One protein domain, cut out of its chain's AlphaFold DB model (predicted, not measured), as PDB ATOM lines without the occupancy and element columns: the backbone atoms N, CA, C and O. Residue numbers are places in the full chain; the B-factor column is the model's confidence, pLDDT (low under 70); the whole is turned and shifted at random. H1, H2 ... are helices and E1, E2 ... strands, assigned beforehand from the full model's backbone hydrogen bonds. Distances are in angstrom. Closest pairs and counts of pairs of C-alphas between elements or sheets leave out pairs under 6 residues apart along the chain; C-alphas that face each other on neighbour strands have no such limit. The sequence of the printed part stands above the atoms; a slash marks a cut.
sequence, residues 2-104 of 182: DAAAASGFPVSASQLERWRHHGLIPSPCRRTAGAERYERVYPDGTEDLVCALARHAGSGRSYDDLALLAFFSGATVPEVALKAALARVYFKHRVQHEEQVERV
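AT A GLANCE: This is residues 2 to 104 of the 182 residues of an uncharacterized protein of Streptomyces sp. 1121.2 (UniProt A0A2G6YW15). A small body of short helices, with H3 and H4 crossed steeply at its core and H1 and H2 beside H3, has a two-stranded hairpin, E1 and E2, at one end and the long helix H5 at the other. H5 begins packed across H4, and its residues 90 to 104 stick out as a free arm. The printed part has 103 residues with five named helices and two named strands in the order H1, H2, E1, E2, H3, H4, H5; the sheet E1 - E2 is antiparallel and the class is mostly helix. The whole is loose, with a radius of gyration of the C-alphas of 17.0 A, and spans 67 by 28 by 23 A.

IN THESE COORDINATES: H1 is residues 2 to 6, beginning at C-alpha 2 (41.864, 77.985, 7.819). H2 is residues 13 to 21, 12.4 A long. E1 is residues 29 to 32 and E2 residues 38 to 41. H3, residues 46 to 56, measures 15.4 A, and H4, residues 63 to 72, 14.3 A. H5, residues 79 to 104, measures 35.6 A and ends at C-alpha 104 (56.333, 111.786, 41.730).

HOW THE PARTS SIT: H1 touches H3, closest at the C-alphas of Ala 4 and Cys 51, 4.9 A. H2 and H3 are near each other. In the hairpin E1 and E2, N 31 and O 39 are 2.9 A apart, within hydrogen-bond range. H3 and H4 touch, closest at the C-alphas of Ala 52 and Ala 70, 5.2 A, at a steep tilt of 70.0 degrees, only just short of about perpendicular, opposite ways. H5 touches H4 with residues 81 to 89 alone, about perpendicular at 84 degrees; the closest C-alphas, Asp 64 and Ala 85, are 4.4 A apart. Every O i to N i+4 pair is within hydrogen-bond range in H1, H2, H3 and H4, and 20 of 22 are in H5.

THE WHOLE: The C-alphas farthest apart, Ala 35 and Val 104, are 68.5 A apart. The printed part has no cut and no long link. The mean pLDDT of the printed part is 77.0; residues 2 to 10, 29 to 40, 59, 93, 95 and 97 are under 70.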
ATOM      1  N   ASP A   2      43.283  77.701   8.051       57.47
ATOM      2  CA  ASP A   2      41.864  77.985   7.819       57.47
ATOM      3  C   ASP A   2      41.112  78.370   9.104       57.47
ATOM      4  O   ASP A   2      40.185  79.169   9.048       57.47
ATOM      5  N   ALA A   3      41.575  77.920  10.279       58.91
ATOM      6  CA  ALA A   3      41.020  78.287  11.585       58.91
ATOM      7  C   ALA A   3      41.022  79.805  11.876       58.91
ATOM      8  O   ALA A   3      40.056  80.327  12.430       58.91
ATOM      9  N   ALA A   4      42.062  80.544  11.470       56.84
ATOM     10  CA  ALA A   4      42.126  81.994  11.693       56.84
ATOM     11  C   ALA A   4      41.187  82.760  10.749       56.84
ATOM     12  O   ALA A   4      40.506  83.696  11.171       56.84
ATOM     13  N   ALA A   5      41.086  82.299   9.498       58.66
ATOM     14  CA  ALA A   5      40.118  82.813   8.536       58.66
ATOM     15  C   ALA A   5      38.673  82.510   8.977       58.66
ATOM     16  O   ALA A   5      37.823  83.394   8.926       58.66
ATOM     17  N   ALA A   6      38.418  81.308   9.505       56.47
ATOM     18  CA  ALA A   6      37.138  80.919  10.098       56.47
ATOM     19  C   ALA A   6      36.802  81.728  11.365       56.47
ATOM     20  O   ALA A   6      35.634  81.975  11.650       56.47
ATOM     21  N   SER A   7      37.821  82.204  12.085       59.44
ATOM     22  CA  SER A   7      37.683  83.088  13.251       59.44
ATOM     23  C   SER A   7      37.465  84.566  12.886       59.44
ATOM     24  O   SER A   7      37.433  85.413  13.779       59.44
ATOM     25  N   GLY A   8      37.339  84.897  11.595       61.72
ATOM     26  CA  GLY A   8      37.070  86.256  11.116       61.72
ATOM     27  C   GLY A   8      38.299  87.163  10.995       61.72
ATOM     28  O   GLY A   8      38.143  88.355  10.742       61.72
ATOM     29  N   PHE A   9      39.516  86.626  11.138       68.62
ATOM     30  CA  PHE A   9      40.757  87.389  10.988       68.62
ATOM     31  C   PHE A   9      41.564  86.860   9.794       68.62
ATOM     32  O   PHE A   9      42.305  85.884   9.935       68.62
ATOM     33  N   PRO A  10      41.453  87.472   8.598       69.88
ATOM     34  CA  PRO A  10      42.222  87.034   7.440       69.88
ATOM     35  C   PRO A  10      43.713  87.324   7.661       69.88
ATOM     36  O   PRO A  10      44.151  88.474   7.654       69.88
ATOM     37  N   VAL A  11      44.511  86.273   7.857       75.44
ATOM     38  CA  VAL A  11      45.967  86.384   8.009       75.44
ATOM     39  C   VAL A  11      46.640  86.117   6.664       75.44
ATOM     40  O   VAL A  11      46.483  85.046   6.083       75.44
ATOM     41  N   SER A  12      47.421  87.078   6.165       79.75
ATOM     42  CA  SER A  12      48.173  86.902   4.914       79.75
ATOM     43  C   SER A  12      49.381  85.971   5.083       79.75
ATOM     44  O   SER A  12      50.006  85.916   6.146       79.75
ATOM     45  N   ALA A  13      49.778  85.292   4.003       79.75
ATOM     46  CA  ALA A  13      50.976  84.448   3.989       79.75
ATOM     47  C   ALA A  13      52.248  85.230   4.376       79.75
ATOM     48  O   ALA A  13      53.082  84.728   5.128       79.75
ATOM     49  N   SER A  14      52.366  86.486   3.934       81.94
ATOM     50  CA  SER A  14      53.477  87.371   4.302       81.94
ATOM     51  C   SER A  14      53.484  87.720   5.791       81.94
ATOM     52  O   SER A  14      54.549  87.841   6.389       81.94
ATOM     53  N   GLN A  15      52.314  87.873   6.414       83.31
ATOM     54  CA  GLN A  15      52.211  88.127   7.852       83.31
ATOM     55  C   GLN A  15      52.637  86.911   8.673       83.31
ATOM     56  O   GLN A  15      53.391  87.064   9.630       83.31
ATOM     57  N   LEU A  16      52.234  85.714   8.250       84.00
ATOM     58  CA  LEU A  16      52.683  84.464   8.861       84.00
ATOM     59  C   LEU A  16      54.197  84.295   8.740       84.00
ATOM     60  O   LEU A  16      54.843  83.902   9.705       84.00
ATOM     61  N   GLU A  17      54.770  84.634   7.586       83.94
ATOM     62  CA  GLU A  17      56.217  84.562   7.393       83.94
ATOM     63  C   GLU A  17      56.973  85.551   8.285       83.94
ATOM     64  O   GLU A  17      57.953  85.178   8.926       83.94
ATOM     65  N   ARG A  18      56.472  86.785   8.428       85.50
ATOM     66  CA  ARG A  18      57.034  87.752   9.385       85.50
ATOM     67  C   ARG A  18      56.989  87.226  10.817       85.50
ATOM     68  O   ARG A  18      57.972  87.342  11.542       85.50
ATOM     69  N   TRP A  19      55.878  86.621  11.229       88.50
ATOM     70  CA  TRP A  19      55.751  86.045  12.568       88.50
ATOM     71  C   TRP A  19      56.693  84.859  12.799       88.50
ATOM     72  O   TRP A  19      57.266  84.759  13.883       88.50
ATOM     73  N   ARG A  20      56.927  84.011  11.789       85.75
ATOM     74  CA  ARG A  20      57.955  82.956  11.858       85.75
ATOM     75  C   ARG A  20      59.356  83.532  11.982       85.75
ATOM     76  O   ARG A  20      60.124  83.076  12.821       85.75
ATOM     77  N   HIS A  21      59.676  84.549  11.185       84.25
ATOM     78  CA  HIS A  21      60.985  85.194  11.223       84.25
ATOM     79  C   HIS A  21      61.287  85.803  12.601       84.25
ATOM     80  O   HIS A  21      62.405  85.701  13.095       84.25
ATOM     81  N   HIS A  22      60.271  86.368  13.258       81.94
ATOM     82  CA  HIS A  22      60.373  86.881  14.624       81.94
ATOM     83  C   HIS A  22      60.231  85.807  15.718       81.94
ATOM     84  O   HIS A  22      60.249  86.141  16.900       81.94
ATOM     85  N   GLY A  23      60.091  84.527  15.357       83.19
ATOM     86  CA  GLY A  23      59.989  83.417  16.308       83.19
ATOM     87  C   GLY A  23      58.676  83.363  17.096       83.19
ATOM     88  O   GLY A  23      58.586  82.615  18.066       83.19
ATOM     89  N   LEU A  24      57.655  84.130  16.694       83.12
ATOM     90  CA  LEU A  24      56.336  84.140  17.338       83.12
ATOM     91  C   LEU A  24      55.545  82.865  17.061       83.12
ATOM     92  O   LEU A  24      54.683  82.501  17.850       83.12
ATOM     93  N   ILE A  25      55.816  82.212  15.934       85.31
ATOM     94  CA  ILE A  25      55.174  80.965  15.525       85.31
ATOM     95  C   ILE A  25      56.272  79.934  15.270       85.31
ATOM     96  O   ILE A  25      57.260  80.265  14.606       85.31
ATOM     97  N   PRO A  26      56.110  78.688  15.747       77.06
ATOM     98  CA  PRO A  26      57.059  77.625  15.464       77.06
ATOM     99  C   PRO A  26      57.140  77.330  13.960       77.06
ATOM    100  O   PRO A  26      56.136  77.290  13.241       77.06
ATOM    101  N   SER A  27      58.359  77.090  13.478       74.06
ATOM    102  CA  SER A  27      58.573  76.596  12.118       74.06
ATOM    103  C   SER A  27      57.984  75.190  11.975       74.06
ATOM    104  O   SER A  27      58.138  74.375  12.884       74.06
ATOM    105  N   PRO A  28      57.332  74.873  10.843       71.44
ATOM    106  CA  PRO A  28      56.794  73.539  10.623       71.44
ATOM    107  C   PRO A  28      57.925  72.510  10.588       71.44
ATOM    108  O   PRO A  28      58.915  72.678   9.867       71.44
ATOM    109  N   CYS A  29      57.751  71.416  11.321       67.88
ATOM    110  CA  CYS A  29      58.662  70.283  11.268       67.88
ATOM    111  C   CYS A  29      58.417  69.510   9.966       67.88
ATOM    112  O   CYS A  29      57.271  69.270   9.575       67.88
ATOM    113  N   ARG A  30      59.492  69.111   9.275       68.00
ATOM    114  CA  ARG A  30      59.381  68.207   8.123       68.00
ATOM    115  C   ARG A  30      59.229  66.784   8.639       68.00
ATOM    116  O   ARG A  30      60.170  66.240   9.210       68.00
ATOM    117  N   ARG A  31      58.070  66.182   8.406       67.94
ATOM    118  CA  ARG A  31      57.845  64.753   8.623       67.94
ATOM    119  C   ARG A  31      57.908  64.038   7.278       67.94
ATOM    120  O   ARG A  31      57.358  64.520   6.290       67.94
ATOM    121  N   THR A  32      58.602  62.909   7.214       60.06
ATOM    122  CA  THR A  32      58.586  62.044   6.031       60.06
ATOM    123  C   THR A  32      57.237  61.329   5.954       60.06
ATOM    124  O   THR A  32      56.853  60.595   6.860       60.06
ATOM    125  N   ALA A  33      56.509  61.566   4.868       64.50
ATOM    126  CA  ALA A  33      55.211  60.977   4.549       64.50
ATOM    127  C   ALA A  33      55.352  59.960   3.396       64.50
ATOM    128  O   ALA A  33      54.557  59.947   2.456       64.50
ATOM    129  N   GLY A  34      56.412  59.142   3.440       65.69
ATOM    130  CA  GLY A  34      56.773  58.160   2.409       65.69
ATOM    131  C   GLY A  34      58.113  58.446   1.720       65.69
ATOM    132  O   GLY A  34      58.825  59.373   2.101       65.69
ATOM    133  N   ALA A  35      58.448  57.632   0.709       61.66
ATOM    134  CA  ALA A  35      59.779  57.569   0.084       61.66
ATOM    135  C   ALA A  35      60.267  58.889  -0.547       61.66
ATOM    136  O   ALA A  35      61.468  59.124  -0.580       61.66
ATOM    137  N   GLU A  36      59.363  59.773  -0.986       59.41
ATOM    138  CA  GLU A  36      59.728  61.059  -1.615       59.41
ATOM    139  C   GLU A  36      58.813  62.233  -1.220       59.41
ATOM    140  O   GLU A  36      58.872  63.312  -1.812       59.41
ATOM    141  N   ARG A  37      57.948  62.064  -0.211       57.62
ATOM    142  CA  ARG A  37      56.997  63.110   0.196       57.62
ATOM    143  C   ARG A  37      57.330  63.626   1.590       57.62
ATOM    144  O   ARG A  37      57.365  62.865   2.551       57.62
ATOM    145  N   TYR A  38      57.531  64.935   1.701       67.12
ATOM    146  CA  TYR A  38      57.666  65.625   2.982       67.12
ATOM    147  C   TYR A  38      56.365  66.345   3.310       67.12
ATOM    148  O   TYR A  38      55.887  67.163   2.523       67.12
ATOM    149  N   GLU A  39      55.822  66.072   4.486       68.50
ATOM    150  CA  GLU A  39      54.693  66.800   5.046       68.50
ATOM    151  C   GLU A  39      55.196  67.838   6.054       68.50
ATOM    152  O   GLU A  39      56.132  67.594   6.823       68.50
ATOM    153  N   ARG A  40      54.599  69.030   6.023       69.69
ATOM    154  CA  ARG A  40      54.864  70.093   6.997       69.69
ATOM    155  C   ARG A  40      53.861  69.954   8.131       69.69
ATOM    156  O   ARG A  40      52.703  70.314   7.956       69.69
ATOM    157  N   VAL A  41      54.321  69.463   9.274       70.44
ATOM    158  CA  VAL A  41      53.482  69.281  10.459       70.44
ATOM    159  C   VAL A  41      53.766  70.419  11.432       70.44
ATOM    160  O   VAL A  41      54.921  70.668  11.789       70.44
ATOM    161  N   TYR A  42      52.716  71.136  11.829       72.00
ATOM    162  CA  TYR A  42      52.796  72.113  12.910       72.00
ATOM    163  C   TYR A  42      52.545  71.418  14.249       72.00
ATOM    164  O   TYR A  42      51.736  70.493  14.292       72.00
ATOM    165  N   PRO A  43      53.217  71.843  15.329       74.00
ATOM    166  CA  PRO A  43      52.891  71.358  16.660       74.00
ATOM    167  C   PRO A  43      51.469  71.777  17.054       74.00
ATOM    168  O   PRO A  43      50.978  72.834  16.636       74.00
ATOM    169  N   ASP A  44      50.824  70.947  17.868       73.31
ATOM    170  CA  ASP A  44      49.468  71.187  18.360       73.31
ATOM    171  C   ASP A  44      49.368  72.548  19.074       73.31
ATOM    172  O   ASP A  44      50.319  73.018  19.701       73.31
ATOM    173  N   GLY A  45      48.224  73.225  18.929       74.94
ATOM    174  CA  GLY A  45      48.000  74.572  19.476       74.94
ATOM    175  C   GLY A  45      48.585  75.723  18.641       74.94
ATOM    176  O   GLY A  45      48.352  76.890  18.957       74.94
ATOM    177  N   THR A  46      49.289  75.439  17.536       79.50
ATOM    178  CA  THR A  46      49.774  76.493  16.620       79.50
ATOM    179  C   THR A  46      48.621  77.280  15.987       79.50
ATOM    180  O   THR A  46      48.754  78.473  15.728       79.50
ATOM    181  N   GLU A  47      47.479  76.638  15.736       78.31
ATOM    182  CA  GLU A  47      46.313  77.320  15.164       78.31
ATOM    183  C   GLU A  47      45.694  78.316  16.149       78.31
ATOM    184  O   GLU A  47      45.445  79.462  15.773       78.31
ATOM    185  N   ASP A  48      45.557  77.930  17.420       82.00
ATOM    186  CA  ASP A  48      45.068  78.807  18.489       82.00
ATOM    187  C   ASP A  48      45.997  80.001  18.706       82.00
ATOM    188  O   ASP A  48      45.540  81.138  18.855       82.00
ATOM    189  N   LEU A  49      47.311  79.766  18.638       83.44
ATOM    190  CA  LEU A  49      48.324  80.815  18.681       83.44
ATOM    191  C   LEU A  49      48.179  81.799  17.513       83.44
ATOM    192  O   LEU A  49      48.201  83.010  17.727       83.44
ATOM    193  N   VAL A  50      47.987  81.308  16.285       85.12
ATOM    194  CA  VAL A  50      47.763  82.166  15.109       85.12
ATOM    195  C   VAL A  50      46.482  82.985  15.271       85.12
ATOM    196  O   VAL A  50      46.494  84.180  14.980       85.12
ATOM    197  N   CYS A  51      45.399  82.384  15.765       82.94
ATOM    198  CA  CYS A  51      44.140  83.080  16.036       82.94
ATOM    199  C   CYS A  51      44.301  84.163  17.113       82.94
ATOM    200  O   CYS A  51      43.806  85.280  16.947       82.94
ATOM    201  N   ALA A  52      45.016  83.863  18.198       84.06
ATOM    202  CA  ALA A  52      45.314  84.822  19.257       84.06
ATOM    203  C   ALA A  52      46.159  85.995  18.741       84.06
ATOM    204  O   ALA A  52      45.810  87.156  18.966       84.06
ATOM    205  N   LEU A  53      47.215  85.712  17.976       85.31
ATOM    206  CA  LEU A  53      48.034  86.742  17.339       85.31
ATOM    207  C   LEU A  53      47.206  87.592  16.374       85.31
ATOM    208  O   LEU A  53      47.307  88.815  16.405       85.31
ATOM    209  N   ALA A  54      46.348  86.976  15.558       85.31
ATOM    210  CA  ALA A  54      45.499  87.677  14.599       85.31
ATOM    211  C   ALA A  54      44.475  88.593  15.282       85.31
ATOM    212  O   ALA A  54      44.299  89.733  14.856       85.31
ATOM    213  N   ARG A  55      43.883  88.151  16.397       82.44
ATOM    214  CA  ARG A  55      42.982  88.965  17.230       82.44
ATOM    215  C   ARG A  55      43.667  90.219  17.772       82.44
ATOM    216  O   ARG A  55      43.035  91.265  17.922       82.44
ATOM    217  N   HIS A  56      44.957  90.120  18.084       83.38
ATOM    218  CA  HIS A  56      45.732  91.220  18.652       83.38
ATOM    219  C   HIS A  56      46.566  91.990  17.622       83.38
ATOM    220  O   HIS A  56      47.119  93.032  17.977       83.38
ATOM    221  N   ALA A  57      46.610  91.555  16.361       78.69
ATOM    222  CA  ALA A  57      47.332  92.199  15.269       78.69
ATOM    223  C   ALA A  57      46.641  93.506  14.840       78.69
ATOM    224  O   ALA A  57      45.928  93.567  13.845       78.69
ATOM    225  N   GLY A  58      46.840  94.563  15.628       74.25
ATOM    226  CA  GLY A  58      46.431  95.931  15.314       74.25
ATOM    227  C   GLY A  58      47.614  96.790  14.865       74.25
ATOM    228  O   GLY A  58      48.769  96.485  15.172       74.25
ATOM    229  N   SER A  59      47.332  97.888  14.161       61.88
ATOM    230  CA  SER A  59      48.352  98.855  13.743       61.88
ATOM    231  C   SER A  59      49.088  99.443  14.952       61.88
ATOM    232  O   SER A  59      48.451  99.963  15.867       61.88
ATOM    233  N   GLY A  60      50.423  99.388  14.936       73.00
ATOM    234  CA  GLY A  60      51.281 100.029  15.941       73.00
ATOM    235  C   GLY A  60      51.668  99.164  17.144       73.00
ATOM    236  O   GLY A  60      52.373  99.654  18.018       73.00
ATOM    237  N   ARG A  61      51.252  97.891  17.203       81.31
ATOM    238  CA  ARG A  61      51.704  96.970  18.259       81.31
ATOM    239  C   ARG A  61      53.032  96.323  17.893       81.31
ATOM    240  O   ARG A  61      53.212  95.879  16.757       81.31
ATOM    241  N   SER A  62      53.948  96.266  18.856       85.44
ATOM    242  CA  SER A  62      55.217  95.570  18.668       85.44
ATOM    243  C   SER A  62      55.011  94.053  18.676       85.44
ATOM    244  O   SER A  62      54.024  93.541  19.204       85.44
ATOM    245  N   TYR A  63      55.953  93.312  18.093       86.00
ATOM    246  CA  TYR A  63      55.924  91.847  18.128       86.00
ATOM    247  C   TYR A  63      56.033  91.296  19.558       86.00
ATOM    248  O   TYR A  63      55.414  90.279  19.859       86.00
ATOM    249  N   ASP A  64      56.745  92.002  20.440       85.50
ATOM    250  CA  ASP A  64      56.845  91.660  21.860       85.50
ATOM    251  C   ASP A  64      55.478  91.817  22.557       85.50
ATOM    252  O   ASP A  64      55.042  90.922  23.281       85.50
ATOM    253  N   ASP A  65      54.737  92.890  22.260       85.81
ATOM    254  CA  ASP A  65      53.375  93.083  22.782       85.81
ATOM    255  C   ASP A  65      52.416  92.000  22.277       85.81
ATOM    256  O   ASP A  65      51.565  91.525  23.026       85.81
ATOM    257  N   LEU A  66      52.549  91.577  21.014       88.12
ATOM    258  CA  LEU A  66      51.737  90.489  20.461       88.12
ATOM    259  C   LEU A  66      52.015  89.158  21.165       88.12
ATOM    260  O   LEU A  66      51.064  88.433  21.455       88.12
ATOM    261  N   ALA A  67      53.280  88.853  21.472       87.94
ATOM    262  CA  ALA A  67      53.651  87.657  22.228       87.94
ATOM    263  C   ALA A  67      53.021  87.665  23.628       87.94
ATOM    264  O   ALA A  67      52.432  86.672  24.053       87.94
ATOM    265  N   LEU A  68      53.092  88.801  24.325       86.31
ATOM    266  CA  LEU A  68      52.515  88.950  25.661       86.31
ATOM    267  C   LEU A  68      50.987  88.860  25.632       86.31
ATOM    268  O   LEU A  68      50.401  88.139  26.433       86.31
ATOM    269  N   LEU A  69      50.329  89.545  24.695       87.94
ATOM    270  CA  LEU A  69      48.871  89.508  24.563       87.94
ATOM    271  C   LEU A  69      48.365  88.112  24.190       87.94
ATOM    272  O   LEU A  69      47.373  87.656  24.756       87.94
ATOM    273  N   ALA A  70      49.059  87.409  23.290       86.62
ATOM    274  CA  ALA A  70      48.729  86.028  22.957       86.62
ATOM    275  C   ALA A  70      48.850  85.121  24.190       86.62
ATOM    276  O   ALA A  70      47.924  84.357  24.475       86.62
ATOM    277  N   PHE A  71      49.920  85.273  24.976       86.31
ATOM    278  CA  PHE A  71      50.096  84.544  26.232       86.31
ATOM    279  C   PHE A  71      48.973  84.842  27.240       86.31
ATOM    280  O   PHE A  71      48.360  83.916  27.765       86.31
ATOM    281  N   PHE A  72      48.621  86.114  27.456       84.25
ATOM    282  CA  PHE A  72      47.518  86.492  28.354       84.25
ATOM    283  C   PHE A  72      46.144  86.026  27.866       84.25
ATOM    284  O   PHE A  72      45.245  85.819  28.677       84.25
ATOM    285  N   SER A  73      45.974  85.831  26.558       82.75
ATOM    286  CA  SER A  73      44.757  85.246  25.991       82.75
ATOM    287  C   SER A  73      44.666  83.721  26.160       82.75
ATOM    288  O   SER A  73      43.660  83.134  25.771       82.75
ATOM    289  N   GLY A  74      45.692  83.089  26.745       82.38
ATOM    290  CA  GLY A  74      45.744  81.650  27.009       82.38
ATOM    291  C   GLY A  74      46.377  80.819  25.892       82.38
ATOM    292  O   GLY A  74      46.310  79.595  25.947       82.38
ATOM    293  N   ALA A  75      46.986  81.448  24.880       85.19
ATOM    294  CA  ALA A  75      47.664  80.721  23.812       85.19
ATOM    295  C   ALA A  75      49.063  80.255  24.237       85.19
ATOM    296  O   ALA A  75      49.794  80.961  24.937       85.19
ATOM    297  N   THR A  76      49.471  79.088  23.741       84.00
ATOM    298  CA  THR A  76      50.821  78.554  23.951       84.00
ATOM    299  C   THR A  76      51.816  79.293  23.061       84.00
ATOM    300  O   THR A  76      51.978  78.979  21.883       84.00
ATOM    301  N   VAL A  77      52.484  80.300  23.621       84.19
ATOM    302  CA  VAL A  77      53.519  81.084  22.932       84.19
ATOM    303  C   VAL A  77      54.885  80.401  23.092       84.19
ATOM    304  O   VAL A  77      55.184  79.914  24.183       84.19
ATOM    305  N   PRO A  78      55.750  80.388  22.057       85.00
ATOM    306  CA  PRO A  78      57.113  79.882  22.184       85.00
ATOM    307  C   PRO A  78      57.872  80.547  23.339       85.00
ATOM    308  O   PRO A  78      57.961  81.773  23.421       85.00
ATOM    309  N   GLU A  79      58.467  79.732  24.211       82.81
ATOM    310  CA  GLU A  79      59.102  80.191  25.454       82.81
ATOM    311  C   GLU A  79      60.196  81.242  25.209       82.81
ATOM    312  O   GLU A  79      60.303  82.219  25.949       82.81
ATOM    313  N   VAL A  80      60.983  81.078  24.143       82.88
ATOM    314  CA  VAL A  80      62.045  82.025  23.766       82.88
ATOM    315  C   VAL A  80      61.463  83.397  23.418       82.88
ATOM    316  O   VAL A  80      61.973  84.412  23.893       82.88
ATOM    317  N   ALA A  81      60.378  83.433  22.639       83.31
ATOM    318  CA  ALA A  81      59.704  84.674  22.270       83.31
ATOM    319  C   ALA A  81      59.059  85.338  23.493       83.31
ATOM    320  O   ALA A  81      59.201  86.545  23.681       83.31
ATOM    321  N   LEU A  82      58.432  84.552  24.374       86.56
ATOM    322  CA  LEU A  82      57.832  85.059  25.608       86.56
ATOM    323  C   LEU A  82      58.882  85.650  26.559       86.56
ATOM    324  O   LEU A  82      58.705  86.758  27.061       86.56
ATOM    325  N   LYS A  83      60.001  84.951  26.783       86.44
ATOM    326  CA  LYS A  83      61.103  85.446  27.623       86.44
ATOM    327  C   LYS A  83      61.728  86.713  27.051       86.44
ATOM    328  O   LYS A  83      61.999  87.642  27.806       86.44
ATOM    329  N   ALA A  84      61.943  86.765  25.737       84.50
ATOM    330  CA  ALA A  84      62.472  87.951  25.075       84.50
ATOM    331  C   ALA A  84      61.514  89.146  25.202       84.50
ATOM    332  O   ALA A  84      61.958  90.241  25.554       84.50
ATOM    333  N   ALA A  85      60.215  88.925  24.990       87.62
ATOM    334  CA  ALA A  85      59.191  89.952  25.126       87.62
ATOM    335  C   ALA A  85      59.089  90.467  26.568       87.62
ATOM    336  O   ALA A  85      59.126  91.676  26.796       87.62
ATOM    337  N   LEU A  86      59.062  89.564  27.555       83.75
ATOM    338  CA  LEU A  86      59.126  89.929  28.971       83.75
ATOM    339  C   LEU A  86      60.387  90.739  29.264       83.75
ATOM    340  O   LEU A  86      60.302  91.806  29.862       83.75
ATOM    341  N   ALA A  87      61.553  90.296  28.796       83.31
ATOM    342  CA  ALA A  87      62.791  91.003  29.071       83.31
ATOM    343  C   ALA A  87      62.791  92.434  28.503       83.31
ATOM    344  O   ALA A  87      63.244  93.371  29.157       83.31
ATOM    345  N   ARG A  88      62.260  92.624  27.294       81.88
ATOM    346  CA  ARG A  88      62.264  93.922  26.604       81.88
ATOM    347  C   ARG A  88      61.187  94.870  27.107       81.88
ATOM    348  O   ARG A  88      61.458  96.058  27.265       81.88
ATOM    349  N   VAL A  89      59.985  94.359  27.356       82.19
ATOM    350  CA  VAL A  89      58.828  95.168  27.751       82.19
ATOM    351  C   VAL A  89      58.827  95.394  29.259       82.19
ATOM    352  O   VAL A  89      58.768  96.537  29.709       82.19
ATOM    353  N   TYR A  90      58.953  94.327  30.053       74.06
ATOM    354  CA  TYR A  90      58.814  94.412  31.506       74.06
ATOM    355  C   TYR A  90      60.003  95.111  32.161       74.06
ATOM    356  O   TYR A  90      59.789  96.041  32.931       74.06
ATOM    357  N   PHE A  91      61.253  94.736  31.853       75.44
ATOM    358  CA  PHE A  91      62.398  95.369  32.525       75.44
ATOM    359  C   PHE A  91      62.556  96.839  32.143       75.44
ATOM    360  O   PHE A  91      62.823  97.665  33.014       75.44
ATOM    361  N   LYS A  92      62.324  97.191  30.874       73.31
ATOM    362  CA  LYS A  92      62.371  98.588  30.433       73.31
ATOM    363  C   LYS A  92      61.299  99.429  31.123       73.31
ATOM    364  O   LYS A  92      61.608 100.493  31.650       73.31
ATOM    365  N   HIS A  93      60.056  98.943  31.144       69.62
ATOM    366  CA  HIS A  93      58.961  99.658  31.792       69.62
ATOM    367  C   HIS A  93      59.140  99.718  33.310       69.62
ATOM    368  O   HIS A  93      58.801 100.724  33.918       69.62
ATOM    369  N   ARG A  94      59.705  98.678  33.933       70.94
ATOM    370  CA  ARG A  94      59.979  98.653  35.373       70.94
ATOM    371  C   ARG A  94      60.935  99.769  35.785       70.94
ATOM    372  O   ARG A  94      60.603 100.511  36.699       70.94
ATOM    373  N   VAL A  95      62.070  99.905  35.101       69.81
ATOM    374  CA  VAL A  95      63.060 100.951  35.414       69.81
ATOM    375  C   VAL A  95      62.445 102.338  35.228       69.81
ATOM    376  O   VAL A  95      62.506 103.172  36.123       69.81
ATOM    377  N   GLN A  96      61.742 102.556  34.113       70.56
ATOM    378  CA  GLN A  96      61.061 103.828  33.848       70.56
ATOM    379  C   GLN A  96      59.959 104.140  34.871       70.56
ATOM    380  O   GLN A  96      59.742 105.299  35.218       70.56
ATOM    381  N   HIS A  97      59.253 103.113  35.344       69.94
ATOM    382  CA  HIS A  97      58.208 103.247  36.347       69.94
ATOM    383  C   HIS A  97      58.790 103.549  37.730       69.94
ATOM    384  O   HIS A  97      58.253 104.406  38.419       69.94
ATOM    385  N   GLU A  98      59.889 102.902  38.130       70.94
ATOM    386  CA  GLU A  98      60.610 103.216  39.374       70.94
ATOM    387  C   GLU A  98      61.089 104.679  39.365       70.94
ATOM    388  O   GLU A  98      60.762 105.431  40.280       70.94
ATOM    389  N   GLU A  99      61.716 105.129  38.274       74.00
ATOM    390  CA  GLU A  99      62.129 106.530  38.092       74.00
ATOM    391  C   GLU A  99      60.938 107.506  38.104       74.00
ATOM    392  O   GLU A  99      61.019 108.626  38.615       74.00
ATOM    393  N   GLN A 100      59.804 107.123  37.513       75.06
ATOM    394  CA  GLN A 100      58.602 107.950  37.528       75.06
ATOM    395  C   GLN A 100      57.996 108.045  38.928       75.06
ATOM    396  O   GLN A 100      57.616 109.143  39.330       75.06
ATOM    397  N   VAL A 101      57.919 106.933  39.659       78.25
ATOM    398  CA  VAL A 101      57.426 106.902  41.040       78.25
ATOM    399  C   VAL A 101      58.321 107.749  41.933       78.25
ATOM    400  O   VAL A 101      57.796 108.574  42.673       78.25
ATOM    401  N   GLU A 102      59.642 107.627  41.814       77.12
ATOM    402  CA  GLU A 102      60.596 108.437  42.575       77.12
ATOM    403  C   GLU A 102      60.425 109.935  42.283       77.12
ATOM    404  O   GLU A 102      60.311 110.742  43.205       77.12
ATOM    405  N   ARG A 103      60.291 110.324  41.007       78.88
ATOM    406  CA  ARG A 103      60.008 111.725  40.638       78.88
ATOM    407  C   ARG A 103      58.686 112.235  41.192       78.88
ATOM    408  O   ARG A 103      58.601 113.408  41.548       78.88
ATOM    409  N   VAL A 104      57.645 111.406  41.192       79.88
ATOM    410  CA  VAL A 104      56.333 111.786  41.730       79.88
ATOM    411  C   VAL A 104      56.418 111.917  43.248       79.88
ATOM    412  O   VAL A 104      55.958 112.921  43.777       79.88
TER     413      VAL A 104